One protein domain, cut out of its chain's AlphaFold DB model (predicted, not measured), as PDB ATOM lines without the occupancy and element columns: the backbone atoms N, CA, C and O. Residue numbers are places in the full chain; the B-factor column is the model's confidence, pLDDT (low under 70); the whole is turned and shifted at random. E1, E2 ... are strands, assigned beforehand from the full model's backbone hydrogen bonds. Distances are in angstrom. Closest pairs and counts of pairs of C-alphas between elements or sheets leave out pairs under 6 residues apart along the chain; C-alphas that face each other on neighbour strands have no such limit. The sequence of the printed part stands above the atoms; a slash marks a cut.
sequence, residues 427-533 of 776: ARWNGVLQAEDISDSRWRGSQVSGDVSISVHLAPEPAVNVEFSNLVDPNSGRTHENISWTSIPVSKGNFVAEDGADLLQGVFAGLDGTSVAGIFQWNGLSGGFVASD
ATOM      1  N   ALA A 427     103.633 148.504  86.499       73.12
ATOM      2  CA  ALA A 427     104.579 148.310  87.593       73.12
ATOM      3  C   ALA A 427     105.772 147.504  87.082       73.12
ATOM      4  O   ALA A 427     105.593 146.641  86.220       73.12
ATOM      5  N   ARG A 428     106.979 147.823  87.563       77.44
ATOM      6  CA  ARG A 428     108.215 147.124  87.203       77.44
ATOM      7  C   ARG A 428     108.991 146.738  88.453       77.44
ATOM      8  O   ARG A 428     109.182 147.596  89.309       77.44
ATOM      9  N   TRP A 429     109.479 145.503  88.488       81.25
ATOM     10  CA  TRP A 429     110.411 144.995  89.490       81.25
ATOM     11  C   TRP A 429     111.714 144.642  88.798       81.25
ATOM     12  O   TRP A 429     111.685 144.045  87.722       81.25
ATOM     13  N   ASN A 430     112.833 144.979  89.429       73.56
ATOM     14  CA  ASN A 430     114.137 144.488  89.017       73.56
ATOM     15  C   ASN A 430     114.709 143.613  90.137       73.56
ATOM     16  O   ASN A 430     114.530 143.915  91.315       73.56
ATOM     17  N   GLY A 431     115.358 142.517  89.772       79.12
ATOM     18  CA  GLY A 431     115.910 141.545  90.709       79.12
ATOM     19  C   GLY A 431     117.154 140.866  90.161       79.12
ATOM     20  O   GLY A 431     117.574 141.132  89.035       79.12
ATOM     21  N   VAL A 432     117.727 139.976  90.967       69.12
ATOM     22  CA  VAL A 432     118.893 139.172  90.590       69.12
ATOM     23  C   VAL A 432     118.456 137.723  90.416       69.12
ATOM     24  O   VAL A 432     117.721 137.178  91.241       69.12
ATOM     25  N   LEU A 433     118.914 137.105  89.333       79.31
ATOM     26  CA  LEU A 433     118.722 135.693  89.035       79.31
ATOM     27  C   LEU A 433     119.896 134.873  89.564       79.31
ATOM     28  O   LEU A 433     121.052 135.243  89.345       79.31
ATOM     29  N   GLN A 434     119.599 133.718  90.157       72.25
ATOM     30  CA  GLN A 434     120.562 132.628  90.300       72.25
ATOM     31  C   GLN A 434     119.975 131.360  89.674       72.25
ATOM     32  O   GLN A 434     118.928 130.866  90.095       72.25
ATOM     33  N   ALA A 435     120.643 130.848  88.647       74.81
ATOM     34  CA  ALA A 435     120.238 129.656  87.913       74.81
ATOM     35  C   ALA A 435     121.421 128.700  87.721       74.81
ATOM     36  O   ALA A 435     122.570 129.076  87.926       74.81
ATOM     37  N   GLU A 436     121.144 127.462  87.328       74.00
ATOM     38  CA  GLU A 436     122.158 126.456  87.002       74.00
ATOM     39  C   GLU A 436     121.994 126.020  85.538       74.00
ATOM     40  O   GLU A 436     120.877 125.698  85.123       74.00
ATOM     41  N   ASP A 437     123.083 126.020  84.755       70.69
ATOM     42  CA  ASP A 437     123.093 125.503  83.374       70.69
ATOM     43  C   ASP A 437     123.259 123.978  83.364       70.69
ATOM     44  O   ASP A 437     124.317 123.447  83.709       70.69
ATOM     45  N   ILE A 438     122.214 123.262  82.939       61.28
ATOM     46  CA  ILE A 438     122.208 121.798  82.815       61.28
ATOM     47  C   ILE A 438     122.287 121.327  81.352       61.28
ATOM     48  O   ILE A 438     122.208 120.125  81.084       61.28
ATOM     49  N   SER A 439     122.448 122.250  80.395       55.12
ATOM     50  CA  SER A 439     122.392 121.960  78.956       55.12
ATOM     51  C   SER A 439     123.658 121.285  78.405       55.12
ATOM     52  O   SER A 439     123.582 120.559  77.409       55.12
ATOM     53  N   ASP A 440     124.819 121.451  79.056       55.25
ATOM     54  CA  ASP A 440     126.085 120.843  78.629       55.25
ATOM     55  C   ASP A 440     126.604 119.803  79.635       55.25
ATOM     56  O   ASP A 440     127.052 120.108  80.740       55.25
ATOM     57  N   SER A 441     126.627 118.539  79.201       43.66
ATOM     58  CA  SER A 441     127.183 117.397  79.942       43.66
ATOM     59  C   SER A 441     128.625 117.578  80.446       43.66
ATOM     60  O   SER A 441     129.048 116.824  81.319       43.66
ATOM     61  N   ARG A 442     129.386 118.542  79.907       44.31
ATOM     62  CA  ARG A 442     130.775 118.823  80.306       44.31
ATOM     63  C   ARG A 442     130.917 119.905  81.385       44.31
ATOM     64  O   ARG A 442     132.017 120.045  81.907       44.31
ATOM     65  N   TRP A 443     129.843 120.632  81.713       45.50
ATOM     66  CA  TRP A 443     129.854 121.823  82.582       45.50
ATOM     67  C   TRP A 443     128.723 121.822  83.629       45.50
ATOM     68  O   TRP A 443     128.213 122.872  84.006       45.50
ATOM     69  N   ARG A 444     128.310 120.641  84.105       46.03
ATOM     70  CA  ARG A 444     127.262 120.506  85.133       46.03
ATOM     71  C   ARG A 444     127.692 121.207  86.433       46.03
ATOM     72  O   ARG A 444     128.733 120.846  86.981       46.03
ATOM     73  N   GLY A 445     126.907 122.177  86.910       54.62
ATOM     74  CA  GLY A 445     127.162 122.910  88.162       54.62
ATOM     75  C   GLY A 445     127.574 124.378  88.013       54.62
ATOM     76  O   GLY A 445     127.839 125.035  89.019       54.62
ATOM     77  N   SER A 446     127.650 124.917  86.792       62.75
ATOM     78  CA  SER A 446     127.904 126.348  86.608       62.75
ATOM     79  C   SER A 446     126.706 127.175  87.080       62.75
ATOM     80  O   SER A 446     125.630 127.123  86.478       62.75
ATOM     81  N   GLN A 447     126.904 127.964  88.139       79.62
ATOM     82  CA  GLN A 447     125.976 129.038  88.489       79.62
ATOM     83  C   GLN A 447     125.923 130.037  87.332       79.62
ATOM     84  O   GLN A 447     126.962 130.422  86.812       79.62
ATOM     85  N   VAL A 448     124.723 130.459  86.957       80.69
ATOM     86  CA  VAL A 448     124.433 131.530  86.007       80.69
ATOM     87  C   VAL A 448     123.763 132.648  86.790       80.69
ATOM     88  O   VAL A 448     122.770 132.428  87.484       80.69
ATOM     89  N   SER A 449     124.311 133.853  86.681       83.50
ATOM     90  CA  SER A 449     123.752 135.062  87.284       83.50
ATOM     91  C   SER A 449     123.265 136.015  86.203       83.50
ATOM     92  O   SER A 449     123.895 136.110  85.152       83.50
ATOM     93  N   GLY A 450     122.197 136.761  86.465       89.44
ATOM     94  CA  GLY A 450     121.765 137.846  85.588       89.44
ATOM     95  C   GLY A 450     120.684 138.714  86.213       89.44
ATOM     96  O   GLY A 450     120.355 138.560  87.389       89.44
ATOM     97  N   ASP A 451     120.144 139.624  85.416       88.25
ATOM     98  CA  ASP A 451     119.119 140.572  85.833       88.25
ATOM     99  C   ASP A 451     117.726 140.031  85.508       88.25
ATOM    100  O   ASP A 451     117.487 139.491  84.426       88.25
ATOM    101  N   VAL A 452     116.783 140.226  86.425       87.38
ATOM    102  CA  VAL A 452     115.365 139.908  86.234       87.38
ATOM    103  C   VAL A 452     114.589 141.208  86.134       87.38
ATOM    104  O   VAL A 452     114.696 142.031  87.036       87.38
ATOM    105  N   SER A 453     113.780 141.390  85.091       87.94
ATOM    106  CA  SER A 453     112.797 142.468  85.003       87.94
ATOM    107  C   SER A 453     111.394 141.888  84.876       87.94
ATOM    108  O   SER A 453     111.101 141.124  83.959       87.94
ATOM    109  N   ILE A 454     110.510 142.249  85.798       85.62
ATOM    110  CA  ILE A 454     109.107 141.828  85.795       85.62
ATOM    111  C   ILE A 454     108.278 143.072  85.545       85.62
ATOM    112  O   ILE A 454     108.496 144.092  86.191       85.62
ATOM    113  N   SER A 455     107.331 143.019  84.614       87.88
ATOM    114  CA  SER A 455     106.397 144.113  84.366       87.88
ATOM    115  C   SER A 455     104.962 143.622  84.392       87.88
ATOM    116  O   SER A 455     104.649 142.603  83.787       87.88
ATOM    117  N   VAL A 456     104.085 144.342  85.088       85.94
ATOM    118  CA  VAL A 456     102.657 144.008  85.174       85.94
ATOM    119  C   VAL A 456     101.851 145.050  84.420       85.94
ATOM    120  O   VAL A 456     101.933 146.241  84.719       85.94
ATOM    121  N   HIS A 457     101.052 144.595  83.461       85.50
ATOM    122  CA  HIS A 457     100.037 145.385  82.779       85.50
ATOM    123  C   HIS A 457      98.699 145.193  83.486       85.50
ATOM    124  O   HIS A 457      98.226 144.069  83.579       85.50
ATOM    125  N   LEU A 458      98.080 146.273  83.971       79.81
ATOM    126  CA  LEU A 458      96.878 146.196  84.818       79.81
ATOM    127  C   LEU A 458      95.533 146.284  84.067       79.81
ATOM    128  O   LEU A 458      94.492 146.352  84.715       79.81
ATOM    129  N   ALA A 459      95.503 146.306  82.727       77.88
ATOM    130  CA  ALA A 459      94.240 146.419  81.985       77.88
ATOM    131  C   ALA A 459      94.313 145.932  80.524       77.88
ATOM    132  O   ALA A 459      95.338 146.149  79.871       77.88
ATOM    133  N   PRO A 460      93.199 145.416  79.956       64.50
ATOM    134  CA  PRO A 460      91.941 145.021  80.615       64.50
ATOM    135  C   PRO A 460      91.999 143.640  81.296       64.50
ATOM    136  O   PRO A 460      91.139 143.339  82.115       64.50
ATOM    137  N   GLU A 461      93.021 142.837  81.003       84.06
ATOM    138  CA  GLU A 461      93.328 141.582  81.692       84.06
ATOM    139  C   GLU A 461      94.732 141.719  82.293       84.06
ATOM    140  O   GLU A 461      95.647 142.129  81.569       84.06
ATOM    141  N   PRO A 462      94.915 141.471  83.604       83.25
ATOM    142  CA  PRO A 462      96.214 141.620  84.228       83.25
ATOM    143  C   PRO A 462      97.179 140.591  83.646       83.25
ATOM    144  O   PRO A 462      96.937 139.384  83.723       83.25
ATOM    145  N   ALA A 463      98.271 141.079  83.066       89.62
ATOM    146  CA  ALA A 463      99.275 140.232  82.445       89.62
ATOM    147  C   ALA A 463     100.682 140.621  82.898       89.62
ATOM    148  O   ALA A 463     101.005 141.805  83.020       89.62
ATOM    149  N   VAL A 464     101.517 139.617  83.141       89.69
ATOM    150  CA  VAL A 464     102.922 139.773  83.517       89.69
ATOM    151  C   VAL A 464     103.799 139.549  82.290       89.69
ATOM    152  O   VAL A 464     103.575 138.615  81.522       89.69
ATOM    153  N   ASN A 465     104.829 140.373  82.124       91.75
ATOM    154  CA  ASN A 465     105.995 140.011  81.327       91.75
ATOM    155  C   ASN A 465     107.183 139.802  82.264       91.75
ATOM    156  O   ASN A 465     107.433 140.655  83.117       91.75
ATOM    157  N   VAL A 466     107.920 138.711  82.081       90.38
ATOM    158  CA  VAL A 466     109.167 138.418  82.798       90.38
ATOM    159  C   VAL A 466     110.290 138.368  81.775       90.38
ATOM    160  O   VAL A 466     110.179 137.635  80.797       90.38
ATOM    161  N   GLU A 467     111.351 139.137  81.990       93.81
ATOM    162  CA  GLU A 467     112.572 139.119  81.187       93.81
ATOM    163  C   GLU A 467     113.775 138.806  82.082       93.81
ATOM    164  O   GLU A 467     114.023 139.496  83.069       93.81
ATOM    165  N   PHE A 468     114.540 137.784  81.717       92.12
ATOM    166  CA  PHE A 468     115.874 137.521  82.232       92.12
ATOM    167  C   PHE A 468     116.898 138.044  81.226       92.12
ATOM    168  O   PHE A 468     116.895 137.646  80.059       92.12
ATOM    169  N   SER A 469     117.778 138.936  81.667       92.25
ATOM    170  CA  SER A 469     118.787 139.579  80.823       92.25
ATOM    171  C   SER A 469     120.169 139.511  81.463       92.25
ATOM    172  O   SER A 469     120.298 139.201  82.645       92.25
ATOM    173  N   ASN A 470     121.220 139.760  80.678       92.06
ATOM    174  CA  ASN A 470     122.610 139.733  81.157       92.06
ATOM    175  C   ASN A 470     122.989 138.416  81.862       92.06
ATOM    176  O   ASN A 470     123.744 138.415  82.829       92.06
ATOM    177  N   LEU A 471     122.457 137.296  81.370       89.50
ATOM    178  CA  LEU A 471     122.746 135.968  81.891       89.50
ATOM    179  C   LEU A 471     124.199 135.594  81.590       89.50
ATOM    180  O   LEU A 471     124.570 135.414  80.428       89.50
ATOM    181  N   VAL A 472     125.022 135.473  82.627       87.88
ATOM    182  CA  VAL A 472     126.441 135.123  82.526       87.88
ATOM    183  C   VAL A 472     126.755 133.985  83.485       87.88
ATOM    184  O   VAL A 472     126.424 134.059  84.667       87.88
ATOM    185  N   ASP A 473     127.438 132.961  82.983       86.50
ATOM    186  CA  ASP A 473     128.144 131.984  83.810       86.50
ATOM    187  C   ASP A 473     129.469 132.613  84.298       86.50
ATOM    188  O   ASP A 473     130.402 132.747  83.495       86.50
ATOM    189  N   PRO A 474     129.596 133.031  85.576       76.25
ATOM    190  CA  PRO A 474     130.827 133.569  86.155       76.25
ATOM    191  C   PRO A 474     132.074 132.704  85.960       76.25
ATOM    192  O   PRO A 474     133.177 133.250  85.912       76.25
ATOM    193  N   ASN A 475     131.936 131.381  85.844       78.69
ATOM    194  CA  ASN A 475     133.081 130.478  85.761       78.69
ATOM    195  C   ASN A 475     133.625 130.369  84.337       78.69
ATOM    196  O   ASN A 475     134.839 130.291  84.140       78.69
ATOM    197  N   SER A 476     132.744 130.369  83.336       86.06
ATOM    198  CA  SER A 476     133.143 130.251  81.928       86.06
ATOM    199  C   SER A 476     133.202 131.591  81.188       86.06
ATOM    200  O   SER A 476     133.795 131.672  80.108       86.06
ATOM    201  N   GLY A 477     132.597 132.646  81.743       89.00
ATOM    202  CA  GLY A 477     132.383 133.927  81.066       89.00
ATOM    203  C   GLY A 477     131.394 133.837  79.900       89.00
ATOM    204  O   GLY A 477     131.311 134.763  79.089       89.00
ATOM    205  N   ARG A 478     130.672 132.716  79.767       85.62
ATOM    206  CA  ARG A 478     129.691 132.500  78.705       85.62
ATOM    207  C   ARG A 478     128.444 133.331  78.984       85.62
ATOM    208  O   ARG A 478     127.868 133.260  80.063       85.62
ATOM    209  N   THR A 479     128.016 134.094  77.984       89.56
ATOM    210  CA  THR A 479     126.736 134.806  77.992       89.56
ATOM    211  C   THR A 479     125.640 133.902  77.430       89.56
ATOM    212  O   THR A 479     125.850 133.271  76.387       89.56
ATOM    213  N   HIS A 480     124.474 133.869  78.068       87.19
ATOM    214  CA  HIS A 480     123.271 133.209  77.553       87.19
ATOM    215  C   HIS A 480     122.358 134.232  76.862       87.19
ATOM    216  O   HIS A 480     122.510 135.441  77.052       87.19
ATOM    217  N   GLU A 481     121.447 133.759  76.009       90.19
ATOM    218  CA  GLU A 481     120.457 134.632  75.373       90.19
ATOM    219  C   GLU A 481     119.434 135.147  76.391       90.19
ATOM    220  O   GLU A 481     119.123 134.455  77.359       90.19
ATOM    221  N   ASN A 482     118.934 136.373  76.192       91.19
ATOM    222  CA  ASN A 482     117.866 136.909  77.033       91.19
ATOM    223  C   ASN A 482     116.624 136.028  76.888       91.19
ATOM    224  O   ASN A 482     116.234 135.673  75.774       91.19
ATOM    225  N   ILE A 483     115.983 135.735  78.012       90.94
ATOM    226  CA  ILE A 483     114.791 134.899  78.059       90.94
ATOM    227  C   ILE A 483     113.619 135.799  78.419       90.94
ATOM    228  O   ILE A 483     113.700 136.541  79.393       90.94
ATOM    229  N   SER A 484     112.531 135.757  77.655       91.50
ATOM    230  CA  SER A 484     111.365 136.590  77.944       91.50
ATOM    231  C   SER A 484     110.058 135.841  77.745       91.50
ATOM    232  O   SER A 484     109.837 135.253  76.687       91.50
ATOM    233  N   TRP A 485     109.168 135.952  78.724       92.56
ATOM    234  CA  TRP A 485     107.771 135.549  78.633       92.56
ATOM    235  C   TRP A 485     106.921 136.809  78.646       92.56
ATOM    236  O   TRP A 485     107.132 137.698  79.470       92.56
ATOM    237  N   THR A 486     105.960 136.899  77.731       92.69
ATOM    238  CA  THR A 486     105.103 138.080  77.599       92.69
ATOM    239  C   THR A 486     103.638 137.703  77.703       92.69
ATOM    240  O   THR A 486     103.239 136.611  77.306       92.69
ATOM    241  N   SER A 487     102.831 138.634  78.206       90.06
ATOM    242  CA  SER A 487     101.379 138.493  78.337       90.06
ATOM    243  C   SER A 487     100.936 137.273  79.162       90.06
ATOM    244  O   SER A 487      99.927 136.649  78.841       90.06
ATOM    245  N   ILE A 488     101.672 136.929  80.225       89.56
ATOM    246  CA  ILE A 488     101.323 135.805  81.103       89.56
ATOM    247  C   ILE A 488     100.095 136.197  81.933       89.56
ATOM    248  O   ILE A 488     100.186 137.163  82.697       89.56
ATOM    249  N   PRO A 489      98.961 135.490  81.825       87.06
ATOM    250  CA  PRO A 489      97.767 135.832  82.586       87.06
ATOM    251  C   PRO A 489      98.011 135.670  84.092       87.06
ATOM    252  O   PRO A 489      98.554 134.660  84.541       87.06
ATOM    253  N   VAL A 490      97.579 136.661  84.876       84.19
ATOM    254  CA  VAL A 490      97.631 136.606  86.343       84.19
ATOM    255  C   VAL A 490      96.292 136.124  86.883       84.19
ATOM    256  O   VAL A 490      95.255 136.743  86.646       84.19
ATOM    257  N   SER A 491      96.312 135.049  87.668       81.12
ATOM    258  CA  SER A 491      95.140 134.523  88.366       81.12
ATOM    259  C   SER A 491      95.435 134.411  89.855       81.12
ATOM    260  O   SER A 491      96.338 133.683  90.260       81.12
ATOM    261  N   LYS A 492      94.679 135.150  90.679       76.62
ATOM    262  CA  LYS A 492      94.787 135.140  92.152       76.62
ATOM    263  C   LYS A 492      96.213 135.386  92.685       76.62
ATOM    264  O   LYS A 492      96.635 134.733  93.628       76.62
ATOM    265  N   GLY A 493      96.965 136.299  92.066       76.06
ATOM    266  CA  GLY A 493      98.345 136.596  92.479       76.06
ATOM    267  C   GLY A 493      99.391 135.569  92.021       76.06
ATOM    268  O   GLY A 493     100.555 135.688  92.386       76.06
ATOM    269  N   ASN A 494      99.003 134.608  91.179       79.19
ATOM    270  CA  ASN A 494      99.903 133.638  90.564       79.19
ATOM    271  C   ASN A 494      99.950 133.844  89.050       79.19
ATOM    272  O   ASN A 494      98.956 134.249  88.438       79.19
ATOM    273  N   PHE A 495     101.081 133.525  88.435       84.62
ATOM    274  CA  PHE A 495     101.216 133.456  86.984       84.62
ATOM    275  C   PHE A 495     101.975 132.189  86.593       84.62
ATOM    276  O   PHE A 495     102.945 131.803  87.246       84.62
ATOM    277  N   VAL A 496     101.502 131.531  85.534       88.31
ATOM    278  CA  VAL A 496     102.106 130.318  84.976       88.31
ATOM    279  C   VAL A 496     102.166 130.474  83.463       88.31
ATOM    280  O   VAL A 496     101.159 130.811  82.838       88.31
ATOM    281  N   ALA A 497     103.337 130.237  82.882       88.31
ATOM    282  CA  ALA A 497     103.520 130.125  81.443       88.31
ATOM    283  C   ALA A 497     104.231 128.812  81.124       88.31
ATOM    284  O   ALA A 497     105.277 128.511  81.694       88.31
ATOM    285  N   GLU A 498     103.663 128.058  80.191       86.94
ATOM    286  CA  GLU A 498     104.239 126.826  79.661       86.94
ATOM    287  C   GLU A 498     104.437 127.004  78.154       86.94
ATOM    288  O   GLU A 498     103.490 127.350  77.442       86.94
ATOM    289  N   ASP A 499     105.654 126.766  77.667       78.25
ATOM    290  CA  ASP A 499     105.954 126.678  76.236       78.25
ATOM    291  C   ASP A 499     106.837 125.450  75.972       78.25
ATOM    292  O   ASP A 499     108.062 125.469  76.081       78.25
ATOM    293  N   GLY A 500     106.196 124.316  75.685       84.94
ATOM    294  CA  GLY A 500     106.895 123.055  75.442       84.94
ATOM    295  C   GLY A 500     107.594 122.506  76.691       84.94
ATOM    296  O   GLY A 500     106.929 122.025  77.603       84.94
ATOM    297  N   ALA A 501     108.931 122.494  76.683       69.25
ATOM    298  CA  ALA A 501     109.754 122.050  77.818       69.25
ATOM    299  C   ALA A 501     110.097 123.194  78.790       69.25
ATOM    300  O   ALA A 501     110.740 122.951  79.813       69.25
ATOM    301  N   ASP A 502     109.679 124.417  78.459       84.44
ATOM    302  CA  ASP A 502     109.951 125.605  79.245       84.44
ATOM    303  C   ASP A 502     108.757 125.900  80.161       84.44
ATOM    304  O   ASP A 502     107.601 125.921  79.727       84.44
ATOM    305  N   LEU A 503     109.046 126.130  81.438       85.31
ATOM    306  CA  LEU A 503     108.069 126.412  82.484       85.31
ATOM    307  C   LEU A 503     108.486 127.685  83.212       85.31
ATOM    308  O   LEU A 503     109.627 127.817  83.638       85.31
ATOM    309  N   LEU A 504     107.549 128.597  83.420       85.19
ATOM    310  CA  LEU A 504     107.707 129.733  84.315       85.19
ATOM    311  C   LEU A 504     106.528 129.745  85.281       85.19
ATOM    312  O   LEU A 504     105.378 129.807  84.853       85.19
ATOM    313  N   GLN A 505     106.817 129.735  86.579       85.06
ATOM    314  CA  GLN A 505     105.812 129.839  87.629       85.06
ATOM    315  C   GLN A 505     106.254 130.878  88.653       85.06
ATOM    316  O   GLN A 505     107.366 130.812  89.171       85.06
ATOM    317  N   GLY A 506     105.382 131.827  88.979       82.31
ATOM    318  CA  GLY A 506     105.677 132.834  89.991       82.31
ATOM    319  C   GLY A 506     104.456 133.272  90.787       82.31
ATOM    320  O   GLY A 506     103.310 133.091  90.367       82.31
ATOM    321  N   VAL A 507     104.744 133.840  91.954       77.75
ATOM    322  CA  VAL A 507     103.785 134.322  92.946       77.75
ATOM    323  C   VAL A 507     104.180 135.740  93.354       77.75
ATOM    324  O   VAL A 507     105.356 136.035  93.585       77.75
ATOM    325  N   PHE A 508     103.195 136.632  93.452       75.50
ATOM    326  CA  PHE A 508     103.383 137.920  94.118       75.50
ATOM    327  C   PHE A 508     103.468 137.680  95.632       75.50
ATOM    328  O   PHE A 508     102.507 137.209  96.238       75.50
ATOM    329  N   ALA A 509     104.619 137.971  96.233       55.28
ATOM    330  CA  ALA A 509     104.912 137.736  97.642       55.28
ATOM    331  C   ALA A 509     104.981 139.058  98.430       55.28
ATOM    332  O   ALA A 509     105.431 140.087  97.923       55.28
ATOM    333  N   GLY A 510     104.558 139.016  99.697       45.81
ATOM    334  CA  GLY A 510     104.484 140.174 100.596       45.81
ATOM    335  C   GLY A 510     103.050 140.674 100.793       45.81
ATOM    336  O   GLY A 510     102.266 140.725  99.848       45.81
ATOM    337  N   LEU A 511     102.705 141.049 102.032       36.88
ATOM    338  CA  LEU A 511     101.362 141.516 102.430       36.88
ATOM    339  C   LEU A 511     100.893 142.769 101.662       36.88
ATOM    340  O   LEU A 511      99.710 143.100 101.676       36.88
ATOM    341  N   ASP A 512     101.812 143.453 100.984       51.06
ATOM    342  CA  ASP A 512     101.604 144.663 100.190       51.06
ATOM    343  C   ASP A 512     101.873 144.477  98.680       51.06
ATOM    344  O   ASP A 512     101.794 145.445  97.922       51.06
ATOM    345  N   GLY A 513     102.190 143.255  98.228       57.50
ATOM    346  CA  GLY A 513     102.515 142.955  96.828       57.50
ATOM    347  C   GLY A 513     103.833 143.570  96.331       57.50
ATOM    348  O   GLY A 513     104.011 143.744  95.124       57.50
ATOM    349  N   THR A 514     104.751 143.934  97.235       69.50
ATOM    350  CA  THR A 514     106.030 144.583  96.883       69.50
ATOM    351  C   THR A 514     107.041 143.679  96.202       69.50
ATOM    352  O   THR A 514     107.933 144.187  95.518       69.50
ATOM    353  N   SER A 515     106.932 142.367  96.383       75.69
ATOM    354  CA  SER A 515     107.930 141.414  95.914       75.69
ATOM    355  C   SER A 515     107.306 140.377  94.990       75.69
ATOM    356  O   SER A 515     106.126 140.046  95.080       75.69
ATOM    357  N   VAL A 516     108.111 139.845  94.079       79.62
ATOM    358  CA  VAL A 516     107.721 138.721  93.227       79.62
ATOM    359  C   VAL A 516     108.794 137.658  93.340       79.62
ATOM    360  O   VAL A 516     109.978 137.960  93.185       79.62
ATOM    361  N   ALA A 517     108.376 136.425  93.602       78.69
ATOM    362  CA  ALA A 517     109.259 135.272  93.626       78.69
ATOM    363  C   ALA A 517     108.730 134.194  92.681       78.69
ATOM    364  O   ALA A 517     107.520 134.057  92.488       78.69
ATOM    365  N   GLY A 518     109.624 133.422  92.080       84.94
ATOM    366  CA  GLY A 518     109.217 132.335  91.203       84.94
ATOM    367  C   GLY A 518     110.349 131.396  90.835       84.94
ATOM    368  O   GLY A 518     111.509 131.607  91.191       84.94
ATOM    369  N   ILE A 519     109.976 130.351  90.109       79.44
ATOM    370  CA  ILE A 519     110.862 129.343  89.541       79.44
ATOM    371  C   ILE A 519     110.690 129.316  88.026       79.44
ATOM    372  O   ILE A 519     109.612 129.608  87.498       79.44
ATOM    373  N   PHE A 520     111.751 128.951  87.319       84.75
ATOM    374  CA  PHE A 520     111.684 128.742  85.882       84.75
ATOM    375  C   PHE A 520     112.538 127.554  85.444       84.75
ATOM    376  O   PHE A 520     113.521 127.186  86.094       84.75
ATOM    377  N   GLN A 521     112.157 126.987  84.307       84.62
ATOM    378  CA  GLN A 521     112.909 126.030  83.524       84.62
ATOM    379  C   GLN A 521     112.898 126.509  82.073       84.62
ATOM    380  O   GLN A 521     111.831 126.784  81.530       84.62
ATOM    381  N   TRP A 522     114.066 126.644  81.452       84.94
ATOM    382  CA  TRP A 522     114.171 127.082  80.062       84.94
ATOM    383  C   TRP A 522     115.404 126.481  79.388       84.94
ATOM    384  O   TRP A 522     116.516 126.718  79.848       84.94
ATOM    385  N   ASN A 523     115.241 125.677  78.331       80.56
ATOM    386  CA  ASN A 523     116.351 125.049  77.583       80.56
ATOM    387  C   ASN A 523     117.464 124.405  78.450       80.56
ATOM    388  O   ASN A 523     118.645 124.426  78.100       80.56
ATOM    389  N   GLY A 524     117.100 123.811  79.592       76.06
ATOM    390  CA  GLY A 524     118.061 123.220  80.531       76.06
ATOM    391  C   GLY A 524     118.686 124.201  81.533       76.06
ATOM    392  O   GLY A 524     119.528 123.806  82.324       76.06
ATOM    393  N   LEU A 525     118.278 125.464  81.568       76.19
ATOM    394  CA  LEU A 525     118.477 126.321  82.734       76.19
ATOM    395  C   LEU A 525     117.327 126.084  83.709       76.19
ATOM    396  O   LEU A 525     116.167 126.100  83.302       76.19
ATOM    397  N   SER A 526     117.634 125.877  84.987       79.75
ATOM    398  CA  SER A 526     116.632 125.884  86.059       79.75
ATOM    399  C   SER A 526     117.095 126.789  87.188       79.75
ATOM    400  O   SER A 526     118.264 126.728  87.574       79.75
ATOM    401  N   GLY A 527     116.205 127.617  87.725       77.88
ATOM    402  CA  GLY A 527     116.570 128.551  88.785       77.88
ATOM    403  C   GLY A 527     115.375 129.186  89.479       77.88
ATOM    404  O   GLY A 527     114.234 129.071  89.028       77.88
ATOM    405  N   GLY A 528     115.668 129.860  90.589       77.62
ATOM    406  CA  GLY A 528     114.726 130.705  91.314       77.62
ATOM    407  C   GLY A 528     115.050 132.178  91.090       77.62
ATOM    408  O   GLY A 528     116.205 132.548  90.868       77.62
ATOM    409  N   PHE A 529     114.037 133.033  91.159       79.38
ATOM    410  CA  PHE A 529     114.217 134.479  91.129       79.38
ATOM    411  C   PHE A 529     113.435 135.156  92.245       79.38
ATOM    412  O   PHE A 529     112.347 134.714  92.615       79.38
ATOM    413  N   VAL A 530     113.988 136.263  92.738       76.81
ATOM    414  CA  VAL A 530     113.306 137.206  93.625       76.81
ATOM    415  C   VAL A 530     113.548 138.608  93.081       76.81
ATOM    416  O   VAL A 530     114.685 138.991  92.802       76.81
ATOM    417  N   ALA A 531     112.475 139.374  92.921       75.38
ATOM    418  CA  ALA A 531     112.537 140.775  92.542       75.38
ATOM    419  C   ALA A 531     111.807 141.612  93.598       75.38
ATOM    420  O   ALA A 531     110.628 141.387  93.875       75.38
ATOM    421  N   SER A 532     112.519 142.569  94.188       66.75
ATOM    422  CA  SER A 532     112.031 143.433  95.264       66.75
ATOM    423  C   SER A 532     112.586 144.840  95.060       66.75
ATOM    424  O   SER A 532     113.782 145.027  95.250       66.75
ATOM    425  N   ASP A 533     111.748 145.795  94.650       54.66
ATOM    426  CA  ASP A 533     111.956 147.251  94.784       54.66
ATOM    427  C   ASP A 533     110.756 147.976  94.142       54.66
ATOM    428  O   ASP A 533     110.560 147.895  92.926       54.66
TER     429      ASP A 533
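What this domain is: This is residues 427 to 533 of the 776 residues of an uncharacterized protein of Acidobacteriia bacterium (UniProt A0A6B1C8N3). The domain is a flattened, closed barrel of eight antiparallel strands that go round the ring in chain order, E8 coming back to E1. E2 and E3 run in one wall, E6 and E7 in the opposite one, and the bent strands E1 and E4 help turn the sheet from wall to wall; the ring is thin at E4 and E5, which pair over few residues. The links holding Arg 442 and Gly 477 lie at one end of the long axis, and Pro 460 at the other. The printed part has 107 residues, with no named helix and strands E1 to E8 in order, class all strand. It is compact, with a radius of gyration of the C-alphas of 14.0 A, yet elongated, spanning 46 by 29 by 19 A.

How they stand to each other: The strands form a meander, each the antiparallel neighbour of the one before. E1, residues 427 to 437, bends by 53 degrees at residue 432 and forms a hairpin with E2, residues 447 to 457; N 431 and O 452 are 2.9 A apart. E2 forms a hairpin with E3, residues 463 to 472, with N 453 and O 467 at 2.8 A. E4, residues 483 to 491, bends by 63 degrees at residue 487. Its pairing is staggered: residues 483 to 489 pair with E3, N 485 and O 466 being 2.9 A apart, and residues 490 to 491 with E5, residues 494 to 499, N 491 and O 494 being 2.9 A apart. E6, residues 502 to 509, follows at 171 degrees to E5, with N 497 and O 504 at 2.9 A. E7, residues 515 to 522, has N 519 2.8 A from O 505 of E6. E8, residues 525 to 532, has N 529 2.9 A from O 518 of E7. E8 closes the barrel on E1 at 150 degrees, with N 436 and O 526 3.0 A apart. E3 and E6 are apart.

Where its parts are: E1 begins at C-alpha 427, (104.579, 148.310, 87.593), and is 29.7 A long. E2 is 31.2 A long, E3 27.6 A, E4 22.2 A and E5 17.0 A. E6 is 22.6 A long, E7 22.3 A and E8 22.2 A, ending at C-alpha 532, (112.031, 143.433, 95.264).

The domain as a whole: The two C-alphas farthest apart, those of Arg 442 and Pro 460, are 46.8 A apart. The printed part has no cut and no long link. The mean pLDDT of the printed part is 78.2; 20 residues are under 70, among them 438 to 446 and 509 to 514.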